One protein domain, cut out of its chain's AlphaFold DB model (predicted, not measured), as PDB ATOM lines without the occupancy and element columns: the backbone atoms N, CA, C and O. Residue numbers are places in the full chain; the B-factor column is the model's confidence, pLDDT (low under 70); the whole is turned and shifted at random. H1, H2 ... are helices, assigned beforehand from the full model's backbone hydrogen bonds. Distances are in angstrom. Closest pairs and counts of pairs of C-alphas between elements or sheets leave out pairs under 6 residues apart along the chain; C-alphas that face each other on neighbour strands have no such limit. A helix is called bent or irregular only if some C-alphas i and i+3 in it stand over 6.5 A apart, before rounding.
ATOM      1  N   VAL A  90     225.089 -28.413  66.555       73.88
ATOM      2  CA  VAL A  90     225.115 -28.758  67.987       73.88
ATOM      3  C   VAL A  90     223.733 -28.692  68.647       73.88
ATOM      4  O   VAL A  90     223.417 -29.507  69.508       73.88
ATOM      5  N   ILE A  91     222.877 -27.743  68.258       79.25
ATOM      6  CA  ILE A  91     221.546 -27.619  68.857       79.25
ATOM      7  C   ILE A  91     220.624 -28.740  68.346       79.25
ATOM      8  O   ILE A  91     219.766 -29.178  69.102       79.25
ATOM      9  N   ASP A  92     220.782 -29.245  67.114       74.56
ATOM     10  CA  ASP A  92     220.084 -30.467  66.668       74.56
ATOM     11  C   ASP A  92     220.443 -31.641  67.552       74.56
ATOM     12  O   ASP A  92     219.573 -32.308  68.111       74.56
ATOM     13  N   GLU A  93     221.743 -31.859  67.700       72.06
ATOM     14  CA  GLU A  93     222.269 -32.982  68.452       72.06
ATOM     15  C   GLU A  93     221.845 -32.924  69.920       72.06
ATOM     16  O   GLU A  93     221.469 -33.939  70.502       72.06
ATOM     17  N   CYS A  94     221.803 -31.719  70.491       72.88
ATOM     18  CA  CYS A  94     221.341 -31.460  71.849       72.88
ATOM     19  C   CYS A  94     219.811 -31.376  72.007       72.88
ATOM     20  O   CYS A  94     219.342 -31.175  73.120       72.88
ATOM     21  N   THR A  95     218.995 -31.462  70.954       72.44
ATOM     22  CA  THR A  95     217.517 -31.412  71.085       72.44
ATOM     23  C   THR A  95     216.828 -32.709  70.678       72.44
ATOM     24  O   THR A  95     215.641 -32.901  70.992       72.44
ATOM     25  N   HIS A  96     217.562 -33.600  70.012       66.38
ATOM     26  CA  HIS A  96     217.074 -34.880  69.534       66.38
ATOM     27  C   HIS A  96     216.837 -35.889  70.671       66.38
ATOM     28  O   HIS A  96     217.673 -36.070  71.555       66.38
ATOM     29  N   ILE A  97     215.693 -36.581  70.626       46.34
ATOM     30  CA  ILE A  97     215.387 -37.715  71.511       46.34
ATOM     31  C   ILE A  97     216.269 -38.883  71.062       46.34
ATOM     32  O   ILE A  97     216.050 -39.422  69.986       46.34
ATOM     33  N   GLY A  98     217.279 -39.243  71.856       39.97
ATOM     34  CA  GLY A  98     218.286 -40.236  71.464       39.97
ATOM     35  C   GLY A  98     219.529 -39.645  70.791       39.97
ATOM     36  O   GLY A  98     220.388 -40.401  70.343       39.97
ATOM     37  N   GLY A  99     219.669 -38.311  70.748       45.53
ATOM     38  CA  GLY A  99     220.968 -37.688  70.497       45.53
ATOM     39  C   GLY A  99     221.961 -38.228  71.520       45.53
ATOM     40  O   GLY A  99     221.681 -38.228  72.721       45.53
ATOM     41  N   SER A 100     223.081 -38.787  71.055       48.41
ATOM     42  CA  SER A 100     224.038 -39.389  71.978       48.41
ATOM     43  C   SER A 100     224.552 -38.291  72.906       48.41
ATOM     44  O   SER A 100     225.082 -37.287  72.436       48.41
ATOM     45  N   TYR A 101     224.408 -38.469  74.219       53.50
ATOM     46  CA  TYR A 101     225.004 -37.602  75.248       53.50
ATOM     47  C   TYR A 101     226.429 -37.173  74.895       53.50
ATOM     48  O   TYR A 101     226.803 -36.026  75.112       53.50
ATOM     49  N   VAL A 102     227.192 -38.091  74.293       55.41
ATOM     50  CA  VAL A 102     228.576 -37.883  73.875       55.41
ATOM     51  C   VAL A 102     228.694 -36.696  72.928       55.41
ATOM     52  O   VAL A 102     229.615 -35.904  73.082       55.41
ATOM     53  N   SER A 103     227.769 -36.534  71.984       59.12
ATOM     54  CA  SER A 103     227.869 -35.496  70.963       59.12
ATOM     55  C   SER A 103     227.487 -34.119  71.520       59.12
ATOM     56  O   SER A 103     228.267 -33.173  71.408       59.12
ATOM     57  N   CYS A 104     226.388 -34.017  72.276       65.12
ATOM     58  CA  CYS A 104     226.014 -32.768  72.946       65.12
ATOM     59  C   CYS A 104     227.056 -32.327  73.998       65.12
ATOM     60  O   CYS A 104     227.439 -31.155  74.051       65.12
ATOM     61  N   TYR A 105     227.572 -33.268  74.795       63.59
ATOM     62  CA  TYR A 105     228.635 -33.024  75.771       63.59
ATOM     63  C   TYR A 105     229.948 -32.600  75.099       63.59
ATOM     64  O   TYR A 105     230.531 -31.582  75.477       63.59
ATOM     65  N   ALA A 106     230.399 -33.326  74.067       65.44
ATOM     66  CA  ALA A 106     231.606 -32.975  73.320       65.44
ATOM     67  C   ALA A 106     231.501 -31.568  72.725       65.44
ATOM     68  O   ALA A 106     232.451 -30.790  72.807       65.44
ATOM     69  N   HIS A 107     230.332 -31.202  72.198       68.25
ATOM     70  CA  HIS A 107     230.118 -29.858  71.691       68.25
ATOM     71  C   HIS A 107     230.082 -28.800  72.796       68.25
ATOM     72  O   HIS A 107     230.708 -27.755  72.636       68.25
ATOM     73  N   TYR A 108     229.439 -29.038  73.939       69.00
ATOM     74  CA  TYR A 108     229.465 -28.068  75.039       69.00
ATOM     75  C   TYR A 108     230.881 -27.786  75.561       69.00
ATOM     76  O   TYR A 108     231.227 -26.641  75.875       69.00
ATOM     77  N   HIS A 109     231.720 -28.822  75.609       69.25
ATOM     78  CA  HIS A 109     233.120 -28.709  76.009       69.25
ATOM     79  C   HIS A 109     234.061 -28.297  74.869       69.25
ATOM     80  O   HIS A 109     235.238 -28.047  75.125       69.25
ATOM     81  N   SER A 110     233.549 -28.148  73.645       72.19
ATOM     82  CA  SER A 110     234.275 -27.531  72.533       72.19
ATOM     83  C   SER A 110     234.325 -25.998  72.662       72.19
ATOM     84  O   SER A 110     233.770 -25.401  73.600       72.19
ATOM     85  N   ASP A 111     234.983 -25.346  71.703       70.69
ATOM     86  CA  ASP A 111     235.156 -23.889  71.618       70.69
ATOM     87  C   ASP A 111     233.858 -23.147  71.215       70.69
ATOM     88  O   ASP A 111     233.869 -22.228  70.395       70.69
ATOM     89  N   LEU A 112     232.709 -23.529  71.786       76.75
ATOM     90  CA  LEU A 112     231.466 -22.771  71.640       76.75
ATOM     91  C   LEU A 112     231.567 -21.418  72.348       76.75
ATOM     92  O   LEU A 112     232.139 -21.292  73.435       76.75
ATOM     93  N   GLY A 113     230.912 -20.410  71.770       82.31
ATOM     94  CA  GLY A 113     230.765 -19.109  72.411       82.31
ATOM     95  C   GLY A 113     229.941 -19.192  73.702       82.31
ATOM     96  O   GLY A 113     229.054 -20.036  73.845       82.31
ATOM     97  N   ALA A 114     230.185 -18.267  74.635       84.81
ATOM     98  CA  ALA A 114     229.495 -18.232  75.929       84.81
ATOM     99  C   ALA A 114     227.959 -18.192  75.795       84.81
ATOM    100  O   ALA A 114     227.260 -18.845  76.564       84.81
ATOM    101  N   VAL A 115     227.430 -17.478  74.795       89.19
ATOM    102  CA  VAL A 115     225.980 -17.366  74.560       89.19
ATOM    103  C   VAL A 115     225.368 -18.702  74.127       89.19
ATOM    104  O   VAL A 115     224.331 -19.101  74.650       89.19
ATOM    105  N   GLN A 116     226.036 -19.442  73.239       85.75
ATOM    106  CA  GLN A 116     225.579 -20.768  72.813       85.75
ATOM    107  C   GLN A 116     225.596 -21.757  73.979       85.75
ATOM    108  O   GLN A 116     224.634 -22.494  74.159       85.75
ATOM    109  N   LYS A 117     226.635 -21.726  74.828       81.81
ATOM    110  CA  LYS A 117     226.684 -22.547  76.051       81.81
ATOM    111  C   LYS A 117     225.504 -22.249  76.984       81.81
ATOM    112  O   LYS A 117     224.864 -23.180  77.470       81.81
ATOM    113  N   ARG A 118     225.147 -20.971  77.174       86.19
ATOM    114  CA  ARG A 118     223.944 -20.589  77.940       86.19
ATOM    115  C   ARG A 118     222.655 -21.089  77.285       86.19
ATOM    116  O   ARG A 118     221.780 -21.578  77.995       86.19
ATOM    117  N   TYR A 119     222.550 -21.050  75.956       88.56
ATOM    118  CA  TYR A 119     221.389 -21.601  75.254       88.56
ATOM    119  C   TYR A 119     221.262 -23.118  75.427       88.56
ATOM    120  O   TYR A 119     220.184 -23.607  75.747       88.56
ATOM    121  N   LEU A 120     222.362 -23.866  75.302       81.75
ATOM    122  CA  LEU A 120     222.373 -25.310  75.557       81.75
ATOM    123  C   LEU A 120     221.943 -25.637  76.994       81.75
ATOM    124  O   LEU A 120     221.173 -26.571  77.212       81.75
ATOM    125  N   ARG A 121     222.346 -24.815  77.972       79.19
ATOM    126  CA  ARG A 121     221.865 -24.934  79.355       79.19
ATOM    127  C   ARG A 121     220.356 -24.699  79.470       79.19
ATOM    128  O   ARG A 121     219.696 -25.460  80.172       79.19
ATOM    129  N   ARG A 122     219.791 -23.702  78.772       85.44
ATOM    130  CA  ARG A 122     218.326 -23.505  78.704       85.44
ATOM    131  C   ARG A 122     217.640 -24.735  78.114       85.44
ATOM    132  O   ARG A 122     216.689 -25.237  78.698       85.44
ATOM    133  N   ILE A 123     218.137 -25.261  76.996       84.12
ATOM    134  CA  ILE A 123     217.561 -26.442  76.333       84.12
ATOM    135  C   ILE A 123     217.443 -27.612  77.304       84.12
ATOM    136  O   ILE A 123     216.379 -28.222  77.416       84.12
ATOM    137  N   ALA A 124     218.507 -27.881  78.050       76.50
ATOM    138  CA  ALA A 124     218.493 -28.960  79.015       76.50
ATOM    139  C   ALA A 124     217.572 -28.688  80.220       76.50
ATOM    140  O   ALA A 124     216.967 -29.628  80.727       76.50
ATOM    141  N   GLN A 125     217.370 -27.423  80.630       78.31
ATOM    142  CA  GLN A 125     216.302 -27.066  81.580       78.31
ATOM    143  C   GLN A 125     214.943 -27.518  81.057       78.31
ATOM    144  O   GLN A 125     214.263 -28.285  81.736       78.31
ATOM    145  N   GLY A 126     214.585 -27.090  79.840       78.69
ATOM    146  CA  GLY A 126     213.299 -27.405  79.212       78.69
ATOM    147  C   GLY A 126     213.025 -28.904  79.108       78.69
ATOM    148  O   GLY A 126     211.904 -29.350  79.332       78.69
ATOM    149  N   LEU A 127     214.061 -29.687  78.812       75.75
ATOM    150  CA  LEU A 127     213.930 -31.124  78.611       75.75
ATOM    151  C   LEU A 127     213.948 -31.935  79.930       75.75
ATOM    152  O   LEU A 127     213.323 -32.994  79.986       75.75
ATOM    153  N   ALA A 128     214.558 -31.421  81.006       68.81
ATOM    154  CA  ALA A 128     214.550 -32.058  82.328       68.81
ATOM    155  C   ALA A 128     213.194 -31.954  83.052       68.81
ATOM    156  O   ALA A 128     212.710 -32.930  83.618       68.81
ATOM    157  N   GLY A 129     212.546 -30.787  83.015       62.53
ATOM    158  CA  GLY A 129     211.382 -30.512  83.870       62.53
ATOM    159  C   GLY A 129     210.053 -31.270  83.618       62.53
ATOM    160  O   GLY A 129     209.210 -31.272  84.519       62.53
ATOM    161  N   PRO A 130     209.781 -31.908  82.456       57.09
ATOM    162  CA  PRO A 130     208.575 -32.719  82.259       57.09
ATOM    163  C   PRO A 130     208.611 -34.109  82.916       57.09
ATOM    164  O   PRO A 130     207.563 -34.753  82.981       57.09
ATOM    165  N   ARG A 131     209.769 -34.609  83.371       52.84
ATOM    166  CA  ARG A 131     209.931 -36.006  83.815       52.84
ATOM    167  C   ARG A 131     209.862 -36.159  85.336       52.84
ATOM    168  O   ARG A 131     210.827 -36.547  85.981       52.84
ATOM    169  N   LYS A 132     208.670 -35.933  85.894       41.00
ATOM    170  CA  LYS A 132     208.363 -36.239  87.306       41.00
ATOM    171  C   LYS A 132     208.071 -37.724  87.585       41.00
ATOM    172  O   LYS A 132     207.940 -38.085  88.747       41.00
ATOM    173  N   ASP A 133     207.997 -38.562  86.545       37.38
ATOM    174  CA  ASP A 133     207.426 -39.919  86.619       37.38
ATOM    175  C   ASP A 133     208.436 -41.038  86.278       37.38
ATOM    176  O   ASP A 133     208.060 -42.095  85.769       37.38
ATOM    177  N   TYR A 134     209.737 -40.831  86.512       38.38
ATOM    178  CA  TYR A 134     210.726 -41.900  86.335       38.38
ATOM    179  C   TYR A 134     210.562 -42.988  87.403       38.38
ATOM    180  O   TYR A 134     211.174 -42.935  88.464       38.38
ATOM    181  N   SER A 135     209.787 -44.021  87.081       29.84
ATOM    182  CA  SER A 135     209.781 -45.265  87.844       29.84
ATOM    183  C   SER A 135     211.040 -46.070  87.521       29.84
ATOM    184  O   SER A 135     211.175 -46.638  86.433       29.84
ATOM    185  N   LYS A 234     206.134 -25.043  84.280       83.38
ATOM    186  CA  LYS A 234     205.990 -26.027  83.191       83.38
ATOM    187  C   LYS A 234     205.857 -25.372  81.810       83.38
ATOM    188  O   LYS A 234     206.398 -25.888  80.840       83.38
ATOM    189  N   ASP A 235     205.142 -24.262  81.718       89.56
ATOM    190  CA  ASP A 235     204.965 -23.501  80.482       89.56
ATOM    191  C   ASP A 235     206.277 -22.877  79.987       89.56
ATOM    192  O   ASP A 235     206.523 -22.851  78.782       89.56
ATOM    193  N   GLU A 236     207.158 -22.446  80.895       91.56
ATOM    194  CA  GLU A 236     208.507 -22.003  80.531       91.56
ATOM    195  C   GLU A 236     209.327 -23.161  79.948       91.56
ATOM    196  O   GLU A 236     209.916 -23.019  78.878       91.56
ATOM    197  N   LEU A 237     209.296 -24.326  80.598       86.75
ATOM    198  CA  LEU A 237     209.991 -25.530  80.137       86.75
ATOM    199  C   LEU A 237     209.513 -25.969  78.744       86.75
ATOM    200  O   LEU A 237     210.320 -26.173  77.834       86.75
ATOM    201  N   ASP A 238     208.191 -26.049  78.565       87.25
ATOM    202  CA  ASP A 238     207.559 -26.450  77.308       87.25
ATOM    203  C   ASP A 238     207.887 -25.475  76.163       87.25
ATOM    204  O   ASP A 238     208.014 -25.902  75.008       87.25
ATOM    205  N   ASP A 239     208.044 -24.185  76.473       93.31
ATOM    206  CA  ASP A 239     208.424 -23.158  75.508       93.31
ATOM    207  C   ASP A 239     209.891 -23.248  75.100       93.31
ATOM    208  O   ASP A 239     210.196 -23.189  73.906       93.31
ATOM    209  N   ILE A 240     210.800 -23.447  76.056       91.31
ATOM    210  CA  ILE A 240     212.217 -23.641  75.741       91.31
ATOM    211  C   ILE A 240     212.375 -24.832  74.790       91.31
ATOM    212  O   ILE A 240     212.994 -24.710  73.730       91.31
ATOM    213  N   THR A 241     211.755 -25.970  75.116       86.62
ATOM    214  CA  THR A 241     211.816 -27.171  74.276       86.62
ATOM    215  C   THR A 241     211.190 -26.945  72.901       86.62
ATOM    216  O   THR A 241     211.768 -27.359  71.895       86.62
ATOM    217  N   ALA A 242     210.031 -26.283  72.827       89.75
ATOM    218  CA  ALA A 242     209.366 -25.987  71.559       89.75
ATOM    219  C   ALA A 242     210.202 -25.071  70.654       89.75
ATOM    220  O   ALA A 242     210.294 -25.315  69.449       89.75
ATOM    221  N   CYS A 243     210.824 -24.039  71.228       92.62
ATOM    222  CA  CYS A 243     211.714 -23.138  70.502       92.62
ATOM    223  C   CYS A 243     212.965 -23.872  69.997       92.62
ATOM    224  O   CYS A 243     213.344 -23.758  68.828       92.62
ATOM    225  N   ALA A 244     213.588 -24.676  70.859       89.25
ATOM    226  CA  ALA A 244     214.823 -25.384  70.552       89.25
ATOM    227  C   ALA A 244     214.654 -26.443  69.455       89.25
ATOM    228  O   ALA A 244     215.448 -26.488  68.511       89.25
ATOM    229  N   ARG A 245     213.575 -27.235  69.547       85.81
ATOM    230  CA  ARG A 245     213.209 -28.290  68.585       85.81
ATOM    231  C   ARG A 245     212.608 -27.767  67.288       85.81
ATOM    232  O   ARG A 245     212.210 -28.560  66.443       85.81
ATOM    233  N   CYS A 246     212.515 -26.452  67.138       89.44
ATOM    234  CA  CYS A 246     211.881 -25.826  65.995       89.44
ATOM    235  C   CYS A 246     210.442 -26.326  65.749       89.44
ATOM    236  O   CYS A 246     210.061 -26.599  64.612       89.44
ATOM    237  N   ASP A 247     209.651 -26.490  66.817       87.44
ATOM    238  CA  ASP A 247     208.319 -27.096  66.740       87.44
ATOM    239  C   ASP A 247     207.425 -26.358  65.729       87.44
ATOM    240  O   ASP A 247     207.217 -25.146  65.818       87.44
ATOM    241  N   LYS A 248     206.862 -27.102  64.774       86.75
ATOM    242  CA  LYS A 248     206.103 -26.533  63.655       86.75
ATOM    243  C   LYS A 248     204.859 -25.751  64.088       86.75
ATOM    244  O   LYS A 248     204.476 -24.797  63.416       86.75
ATOM    245  N   ALA A 249     204.202 -26.165  65.170       87.38
ATOM    246  CA  ALA A 249     202.943 -25.580  65.618       87.38
ATOM    247  C   ALA A 249     203.159 -24.458  66.639       87.38
ATOM    248  O   ALA A 249     202.506 -23.418  66.564       87.38
ATOM    249  N   LYS A 250     204.067 -24.661  67.597       90.81
ATOM    250  CA  LYS A 250     204.268 -23.753  68.738       90.81
ATOM    251  C   LYS A 250     205.645 -23.096  68.792       90.81
ATOM    252  O   LYS A 250     205.808 -22.138  69.542       90.81
ATOM    253  N   GLY A 251     206.618 -23.555  68.009       90.81
ATOM    254  CA  GLY A 251     208.027 -23.191  68.157       90.81
ATOM    255  C   GLY A 251     208.315 -21.703  67.976       90.81
ATOM    256  O   GLY A 251     208.993 -21.119  68.817       90.81
ATOM    257  N   ARG A 252     207.733 -21.048  66.960       94.19
ATOM    258  CA  ARG A 252     207.917 -19.597  66.767       94.19
ATOM    259  C   ARG A 252     207.391 -18.792  67.954       94.19
ATOM    260  O   ARG A 252     208.126 -17.997  68.529       94.19
ATOM    261  N   ALA A 253     206.144 -19.040  68.350       95.00
ATOM    262  CA  ALA A 253     205.531 -18.341  69.475       95.00
ATOM    263  C   ALA A 253     206.269 -18.622  70.796       95.00
ATOM    264  O   ALA A 253     206.352 -17.748  71.655       95.00
ATOM    265  N   ALA A 254     206.818 -19.827  70.953       95.88
ATOM    266  CA  ALA A 254     207.643 -20.192  72.093       95.88
ATOM    267  C   ALA A 254     208.990 -19.449  72.107       95.88
ATOM    268  O   ALA A 254     209.372 -18.931  73.153       95.88
ATOM    269  N   CYS A 255     209.666 -19.312  70.959       96.06
ATOM    270  CA  CYS A 255     210.873 -18.489  70.857       96.06
ATOM    271  C   CYS A 255     210.593 -17.018  71.165       96.06
ATOM    272  O   CYS A 255     211.370 -16.398  71.880       96.06
ATOM    273  N   ASP A 256     209.479 -16.463  70.680       97.06
ATOM    274  CA  ASP A 256     209.114 -15.070  70.957       97.06
ATOM    275  C   ASP A 256     208.868 -14.842  72.465       97.06
ATOM    276  O   ASP A 256     209.320 -13.842  73.026       97.06
ATOM    277  N   ARG A 257     208.212 -15.793  73.153       97.62
ATOM    278  CA  ARG A 257     208.040 -15.753  74.618       97.62
ATOM    279  C   ARG A 257     209.365 -15.895  75.361       97.62
ATOM    280  O   ARG A 257     209.590 -15.183  76.335       97.62
ATOM    281  N   GLU A 258     210.247 -16.772  74.897       96.25
ATOM    282  CA  GLU A 258     211.567 -16.966  75.496       96.25
ATOM    283  C   GLU A 258     212.463 -15.730  75.338       96.25
ATOM    284  O   GLU A 258     213.095 -15.293  76.299       96.25
ATOM    285  N   ILE A 259     212.447 -15.101  74.160       97.50
ATOM    286  CA  ILE A 259     213.084 -13.805  73.910       97.50
ATOM    287  C   ILE A 259     212.583 -12.780  74.927       97.50
ATOM    288  O   ILE A 259     213.407 -12.115  75.554       97.50
ATOM    289  N   GLU A 260     211.264 -12.662  75.117       97.62
ATOM    290  CA  GLU A 260     210.668 -11.710  76.061       97.62
ATOM    291  C   GLU A 260     211.109 -11.962  77.507       97.62
ATOM    292  O   GLU A 260     211.528 -11.018  78.176       97.62
ATOM    293  N   ARG A 261     211.105 -13.221  77.971       95.25
ATOM    294  CA  ARG A 261     211.609 -13.580  79.310       95.25
ATOM    295  C   ARG A 261     213.057 -13.145  79.498       95.25
ATOM    296  O   ARG A 261     213.396 -12.519  80.500       95.25
ATOM    297  N   LEU A 262     213.903 -13.456  78.518       95.81
ATOM    298  CA  LEU A 262     215.343 -13.255  78.621       95.81
ATOM    299  C   LEU A 262     215.779 -11.807  78.387       95.81
ATOM    300  O   LEU A 262     216.897 -11.462  78.750       95.81
ATOM    301  N   LYS A 263     214.930 -10.926  77.839       94.62
ATOM    302  CA  LYS A 263     215.295  -9.519  77.564       94.62
ATOM    303  C   LYS A 263     215.905  -8.799  78.765       94.62
ATOM    304  O   LYS A 263     216.766  -7.944  78.579       94.62
ATOM    305  N   THR A 264     215.449  -9.118  79.975       89.06
ATOM    306  CA  THR A 264     215.900  -8.451  81.207       89.06
ATOM    307  C   THR A 264     216.960  -9.240  81.974       89.06
ATOM    308  O   THR A 264     217.799  -8.627  82.629       89.06
ATOM    309  N   SER A 265     216.958 -10.572  81.878       91.38
ATOM    310  CA  SER A 265     217.866 -11.448  82.631       91.38
ATOM    311  C   SER A 265     219.096 -11.911  81.839       91.38
ATOM    312  O   SER A 265     220.128 -12.182  82.443       91.38
ATOM    313  N   ASP A 266     219.006 -12.002  80.508       95.88
ATOM    314  CA  ASP A 266     220.096 -12.384  79.594       95.88
ATOM    315  C   ASP A 266     219.851 -11.792  78.191       95.88
ATOM    316  O   ASP A 266     219.453 -12.471  77.240       95.88
ATOM    317  N   ALA A 267     220.065 -10.478  78.065       96.69
ATOM    318  CA  ALA A 267     219.806  -9.740  76.827       96.69
ATOM    319  C   ALA A 267     220.640 -10.248  75.635       96.69
ATOM    320  O   ALA A 267     220.183 -10.200  74.493       96.69
ATOM    321  N   GLU A 268     221.849 -10.752  75.892       97.12
ATOM    322  CA  GLU A 268     222.701 -11.345  74.859       97.12
ATOM    323  C   GLU A 268     222.102 -12.640  74.311       97.12
ATOM    324  O   GLU A 268     222.044 -12.812  73.094       97.12
ATOM    325  N   LEU A 269     221.619 -13.529  75.185       96.00
ATOM    326  CA  LEU A 269     220.963 -14.760  74.755       96.00
ATOM    327  C   LEU A 269     219.631 -14.477  74.058       96.00
ATOM    328  O   LEU A 269     219.361 -15.060  73.013       96.00
ATOM    329  N   SER A 270     218.834 -13.542  74.582       97.44
ATOM    330  CA  SER A 270     217.599 -13.077  73.935       97.44
ATOM    331  C   SER A 270     217.864 -12.617  72.496       97.44
ATOM    332  O   SER A 270     217.211 -13.072  71.553       97.44
ATOM    333  N   LYS A 271     218.894 -11.781  72.304       97.25
ATOM    334  CA  LYS A 271     219.318 -11.333  70.976       97.25
ATOM    335  C   LYS A 271     219.788 -12.494  70.102       97.25
ATOM    336  O   LYS A 271     219.381 -12.575  68.951       97.25
ATOM    337  N   TRP A 272     220.598 -13.402  70.638       96.19
ATOM    338  CA  TRP A 272     221.092 -14.559  69.895       96.19
ATOM    339  C   TRP A 272     219.957 -15.492  69.441       96.19
ATOM    340  O   TRP A 272     219.968 -15.952  68.303       96.19
ATOM    341  N   ILE A 273     218.923 -15.713  70.261       96.06
ATOM    342  CA  ILE A 273     217.744 -16.498  69.851       96.06
ATOM    343  C   ILE A 273     217.030 -15.818  68.675       96.06
ATOM    344  O   ILE A 273     216.680 -16.476  67.692       96.06
ATOM    345  N   ALA A 274     216.837 -14.499  68.746       95.38
ATOM    346  CA  ALA A 274     216.210 -13.739  67.669       95.38
ATOM    347  C   ALA A 274     217.052 -13.747  66.384       95.38
ATOM    348  O   ALA A 274     216.508 -13.875  65.284       95.38
ATOM    349  N   ASP A 275     218.371 -13.608  66.525       94.31
ATOM    350  CA  ASP A 275     219.268 -13.407  65.398       94.31
ATOM    351  C   ASP A 275     219.701 -14.706  64.717       94.31
ATOM    352  O   ASP A 275     219.812 -14.712  63.490       94.31
ATOM    353  N   GLU A 276     219.862 -15.786  65.484       93.19
ATOM    354  CA  GLU A 276     220.441 -17.056  65.033       93.19
ATOM    355  C   GLU A 276     219.435 -18.216  65.111       93.19
ATOM    356  O   GLU A 276     219.197 -18.892  64.110       93.19
ATOM    357  N   GLN A 277     218.778 -18.438  66.260       92.00
ATOM    358  CA  GLN A 277     217.886 -19.597  66.441       92.00
ATOM    359  C   GLN A 277     216.616 -19.517  65.585       92.00
ATOM    360  O   GLN A 277     216.226 -20.516  64.978       92.00
ATOM    361  N   ILE A 278     215.947 -18.361  65.536       92.38
ATOM    362  CA  ILE A 278     214.725 -18.213  64.730       92.38
ATOM    363  C   ILE A 278     215.033 -18.431  63.238       92.38
ATOM    364  O   ILE A 278     214.380 -19.292  62.640       92.38
ATOM    365  N   PRO A 279     216.033 -17.758  62.629       90.44
ATOM    366  CA  PRO A 279     216.402 -18.021  61.237       90.44
ATOM    367  C   PRO A 279     216.851 -19.461  60.988       90.44
ATOM    368  O   PRO A 279     216.507 -20.044  59.956       90.44
ATOM    369  N   ARG A 280     217.563 -20.073  61.942       87.50
ATOM    370  CA  ARG A 280     217.916 -21.496  61.898       87.50
ATOM    371  C   ARG A 280     216.674 -22.375  61.784       87.50
ATOM    372  O   ARG A 280     216.618 -23.222  60.904       87.50
ATOM    373  N   CYS A 281     215.649 -22.149  62.600       88.06
ATOM    374  CA  CYS A 281     214.399 -22.911  62.541       88.06
ATOM    375  C   CYS A 281     213.532 -22.637  61.298       88.06
ATOM    376  O   CYS A 281     212.578 -23.367  61.043       88.06
ATOM    377  N   GLN A 282     213.849 -21.598  60.528       86.88
ATOM    378  CA  GLN A 282     213.226 -21.295  59.235       86.88
ATOM    379  C   GLN A 282     214.010 -21.873  58.050       86.88
ATOM    380  O   GLN A 282     213.592 -21.740  56.898       86.88
ATOM    381  N   THR A 283     215.156 -22.499  58.321       79.94
ATOM    382  CA  THR A 283     215.998 -23.136  57.316       79.94
ATOM    383  C   THR A 283     215.741 -24.638  57.345       79.94
ATOM    384  O   THR A 283     216.046 -25.314  58.328       79.94
ATOM    385  N   ALA A 284     215.175 -25.166  56.258       70.69
ATOM    386  CA  ALA A 284     214.986 -26.603  56.106       70.69
ATOM    387  C   ALA A 284     216.349 -27.309  56.050       70.69
ATOM    388  O   ALA A 284     217.262 -26.845  55.359       70.69
ATOM    389  N   LEU A 285     216.478 -28.441  56.747       67.62
ATOM    390  CA  LEU A 285     217.649 -29.296  56.592       67.62
ATOM    391  C   LEU A 285     217.646 -29.898  55.177       67.62
ATOM    392  O   LEU A 285     216.573 -30.200  54.638       67.62
ATOM    393  N   PRO A 286     218.820 -30.062  54.544       62.50
ATOM    394  CA  PRO A 286     218.891 -30.744  53.263       62.50
ATOM    395  C   PRO A 286     218.354 -32.178  53.414       62.50
ATOM    396  O   PRO A 286     218.606 -32.819  54.438       62.50
ATOM    397  N   PRO A 287     217.624 -32.708  52.416       59.06
ATOM    398  CA  PRO A 287     217.168 -34.089  52.459       59.06
ATOM    399  C   PRO A 287     218.381 -35.024  52.553       59.06
ATOM    400  O   PRO A 287     219.273 -34.979  51.702       59.06
ATOM    401  N   GLN A 288     218.412 -35.861  53.590       58.78
ATOM    402  CA  GLN A 288     219.429 -36.896  53.758       58.78
ATOM    403  C   GLN A 288     219.294 -37.900  52.606       58.78
ATOM    404  O   GLN A 288     218.214 -38.450  52.376       58.78
ATOM    405  N   LYS A 289     220.379 -38.140  51.862       51.56
ATOM    406  CA  LYS A 289     220.442 -39.289  50.954       51.56
ATOM    407  C   LYS A 289     220.761 -40.507  51.812       51.56
ATOM    408  O   LYS A 289     221.836 -40.566  52.393       51.56
ATOM    409  N   LEU A 290     219.812 -41.431  51.921       50.53
ATOM    410  CA  LEU A 290     220.078 -42.756  52.474       50.53
ATOM    411  C   LEU A 290     220.948 -43.493  51.446       50.53
ATOM    412  O   LEU A 290     220.460 -43.793  50.354       50.53
ATOM    413  N   GLU A 291     222.231 -43.674  51.757       48.38
ATOM    414  CA  GLU A 291     223.154 -44.532  50.996       48.38
ATOM    415  C   GLU A 291     223.118 -45.971  51.515       48.38
ATOM    416  O   GLU A 291     223.046 -46.153  52.754       48.38
TER     417      GLU A 291
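What this domain is: This is residues 90 to 135 and 234 to 291 of the 291 residues of an uncharacterized protein of Polyangiaceae bacterium (UniProt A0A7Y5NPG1). A hairpin of two helices, H5 and H6, lies side by side and is joined by H3 and H4 into a closed round of four: H4 crosses beside H5, and H3 reaches from H4 at one end to H6 at the other. The short helices H1 and H2 pack together on one side of this body, near H3, and the last residues, 284 to 291, stick out as a free tail. The printed part has 104 residues with six named helices, in the order H1 to H6, and no named strand; its class is all helix. It is compact, with a radius of gyration of the C-alphas of 14.0 A, and it spans 46 by 38 by 32 A.

How they stand to each other: Begin at H1, residues 90 to 93, and go on to H2, residues 101 to 108: they touch, and their closest C-alphas, those of Glu 93 and Cys 104, are 5.9 A apart. Next look at H3, residues 114 to 128. H2 is close to H3 but not clearly touching, with the C-alphas of Tyr 108 and Lys 117 closest at 6.3 A, at a shallow tilt of 30 degrees, opposite ways. H1 is also close to H3 but not clearly touching, with the C-alphas of Ile 91 and Leu 120 closest at 7.1 A. Beyond the cut you meet H4, residues 234 to 244, which H3 touches with residues 122 to 127 alone; the closest C-alphas, those of Gly 126 and Leu 237, are 3.9 A apart, and the tilt is steep at 53 degrees, opposite ways. Then H5, residues 251 to 265, touches H4, with the C-alphas of Cys 243 and Gly 251 closest at 4.4 A; the tilt of 69 degrees is steep, only just short of about perpendicular. H5 and H6, residues 267 to 281, form a helical hairpin at a shallow tilt of 14 degrees, opposite ways, and their closest C-alphas, those of Ile 259 and Ser 270, are 4.6 A apart. H6 touches H3 with residues 268 to 272 alone, where the C-alphas of Val 115 and Leu 269 are closest at 5.7 A; at 73 degrees the two are only just about perpendicular. The packing is mostly crossed, with one shallow tilt among the four pairs that touch and have a tilt. Among the pairs that are apart are H2 and H6, and H3 and H5. In the backbones of H2, H3 and H4 every O i to N i+4 pair is within hydrogen-bond range, in H5 and H6 each 9 of 11 are, and H1 is too short for such a pair, with its 1 pair of O i to N i+3 within range.

Where its parts are: Find C-alpha 90 at (225.115, -28.758, 67.987), where H1 begins. H3 starts at C-alpha 114, at (229.495, -18.232, 75.929), and runs 21.3 A to C-alpha 128. H4 measures 15.4 A, H5 21.1 A and H6 20.2 A, while H2 measures 10.5 A and H1 5.1 A. H5 and H6 are only just irregular: C-alphas 261 and 264 are 7.0 A apart, and C-alphas 275 and 278 are 6.6 A apart. H6 ends at C-alpha 281, at (214.399, -22.911, 62.541).

The domain as a whole: The two C-alphas farthest apart, those of Thr 264 and Glu 291, are 47.6 A from each other. Residues 284 to 291 stand free; without them the body spans 35 by 32 by 27 A. Residues 136 to 233 are not printed, and C-alphas 135 and 234 are 20.2 A apart across that cut, in the link from H3 to H4. Of the links that are printed whole, those from H2 to H3 and from H5 to H6 are tight, and those from H1 to H2 and from H4 to H5 are short. The mean pLDDT of the printed part is 78.7, and the model's confidence is under 70 at residues 96 to 109, 128 to 135 and 285 to 291.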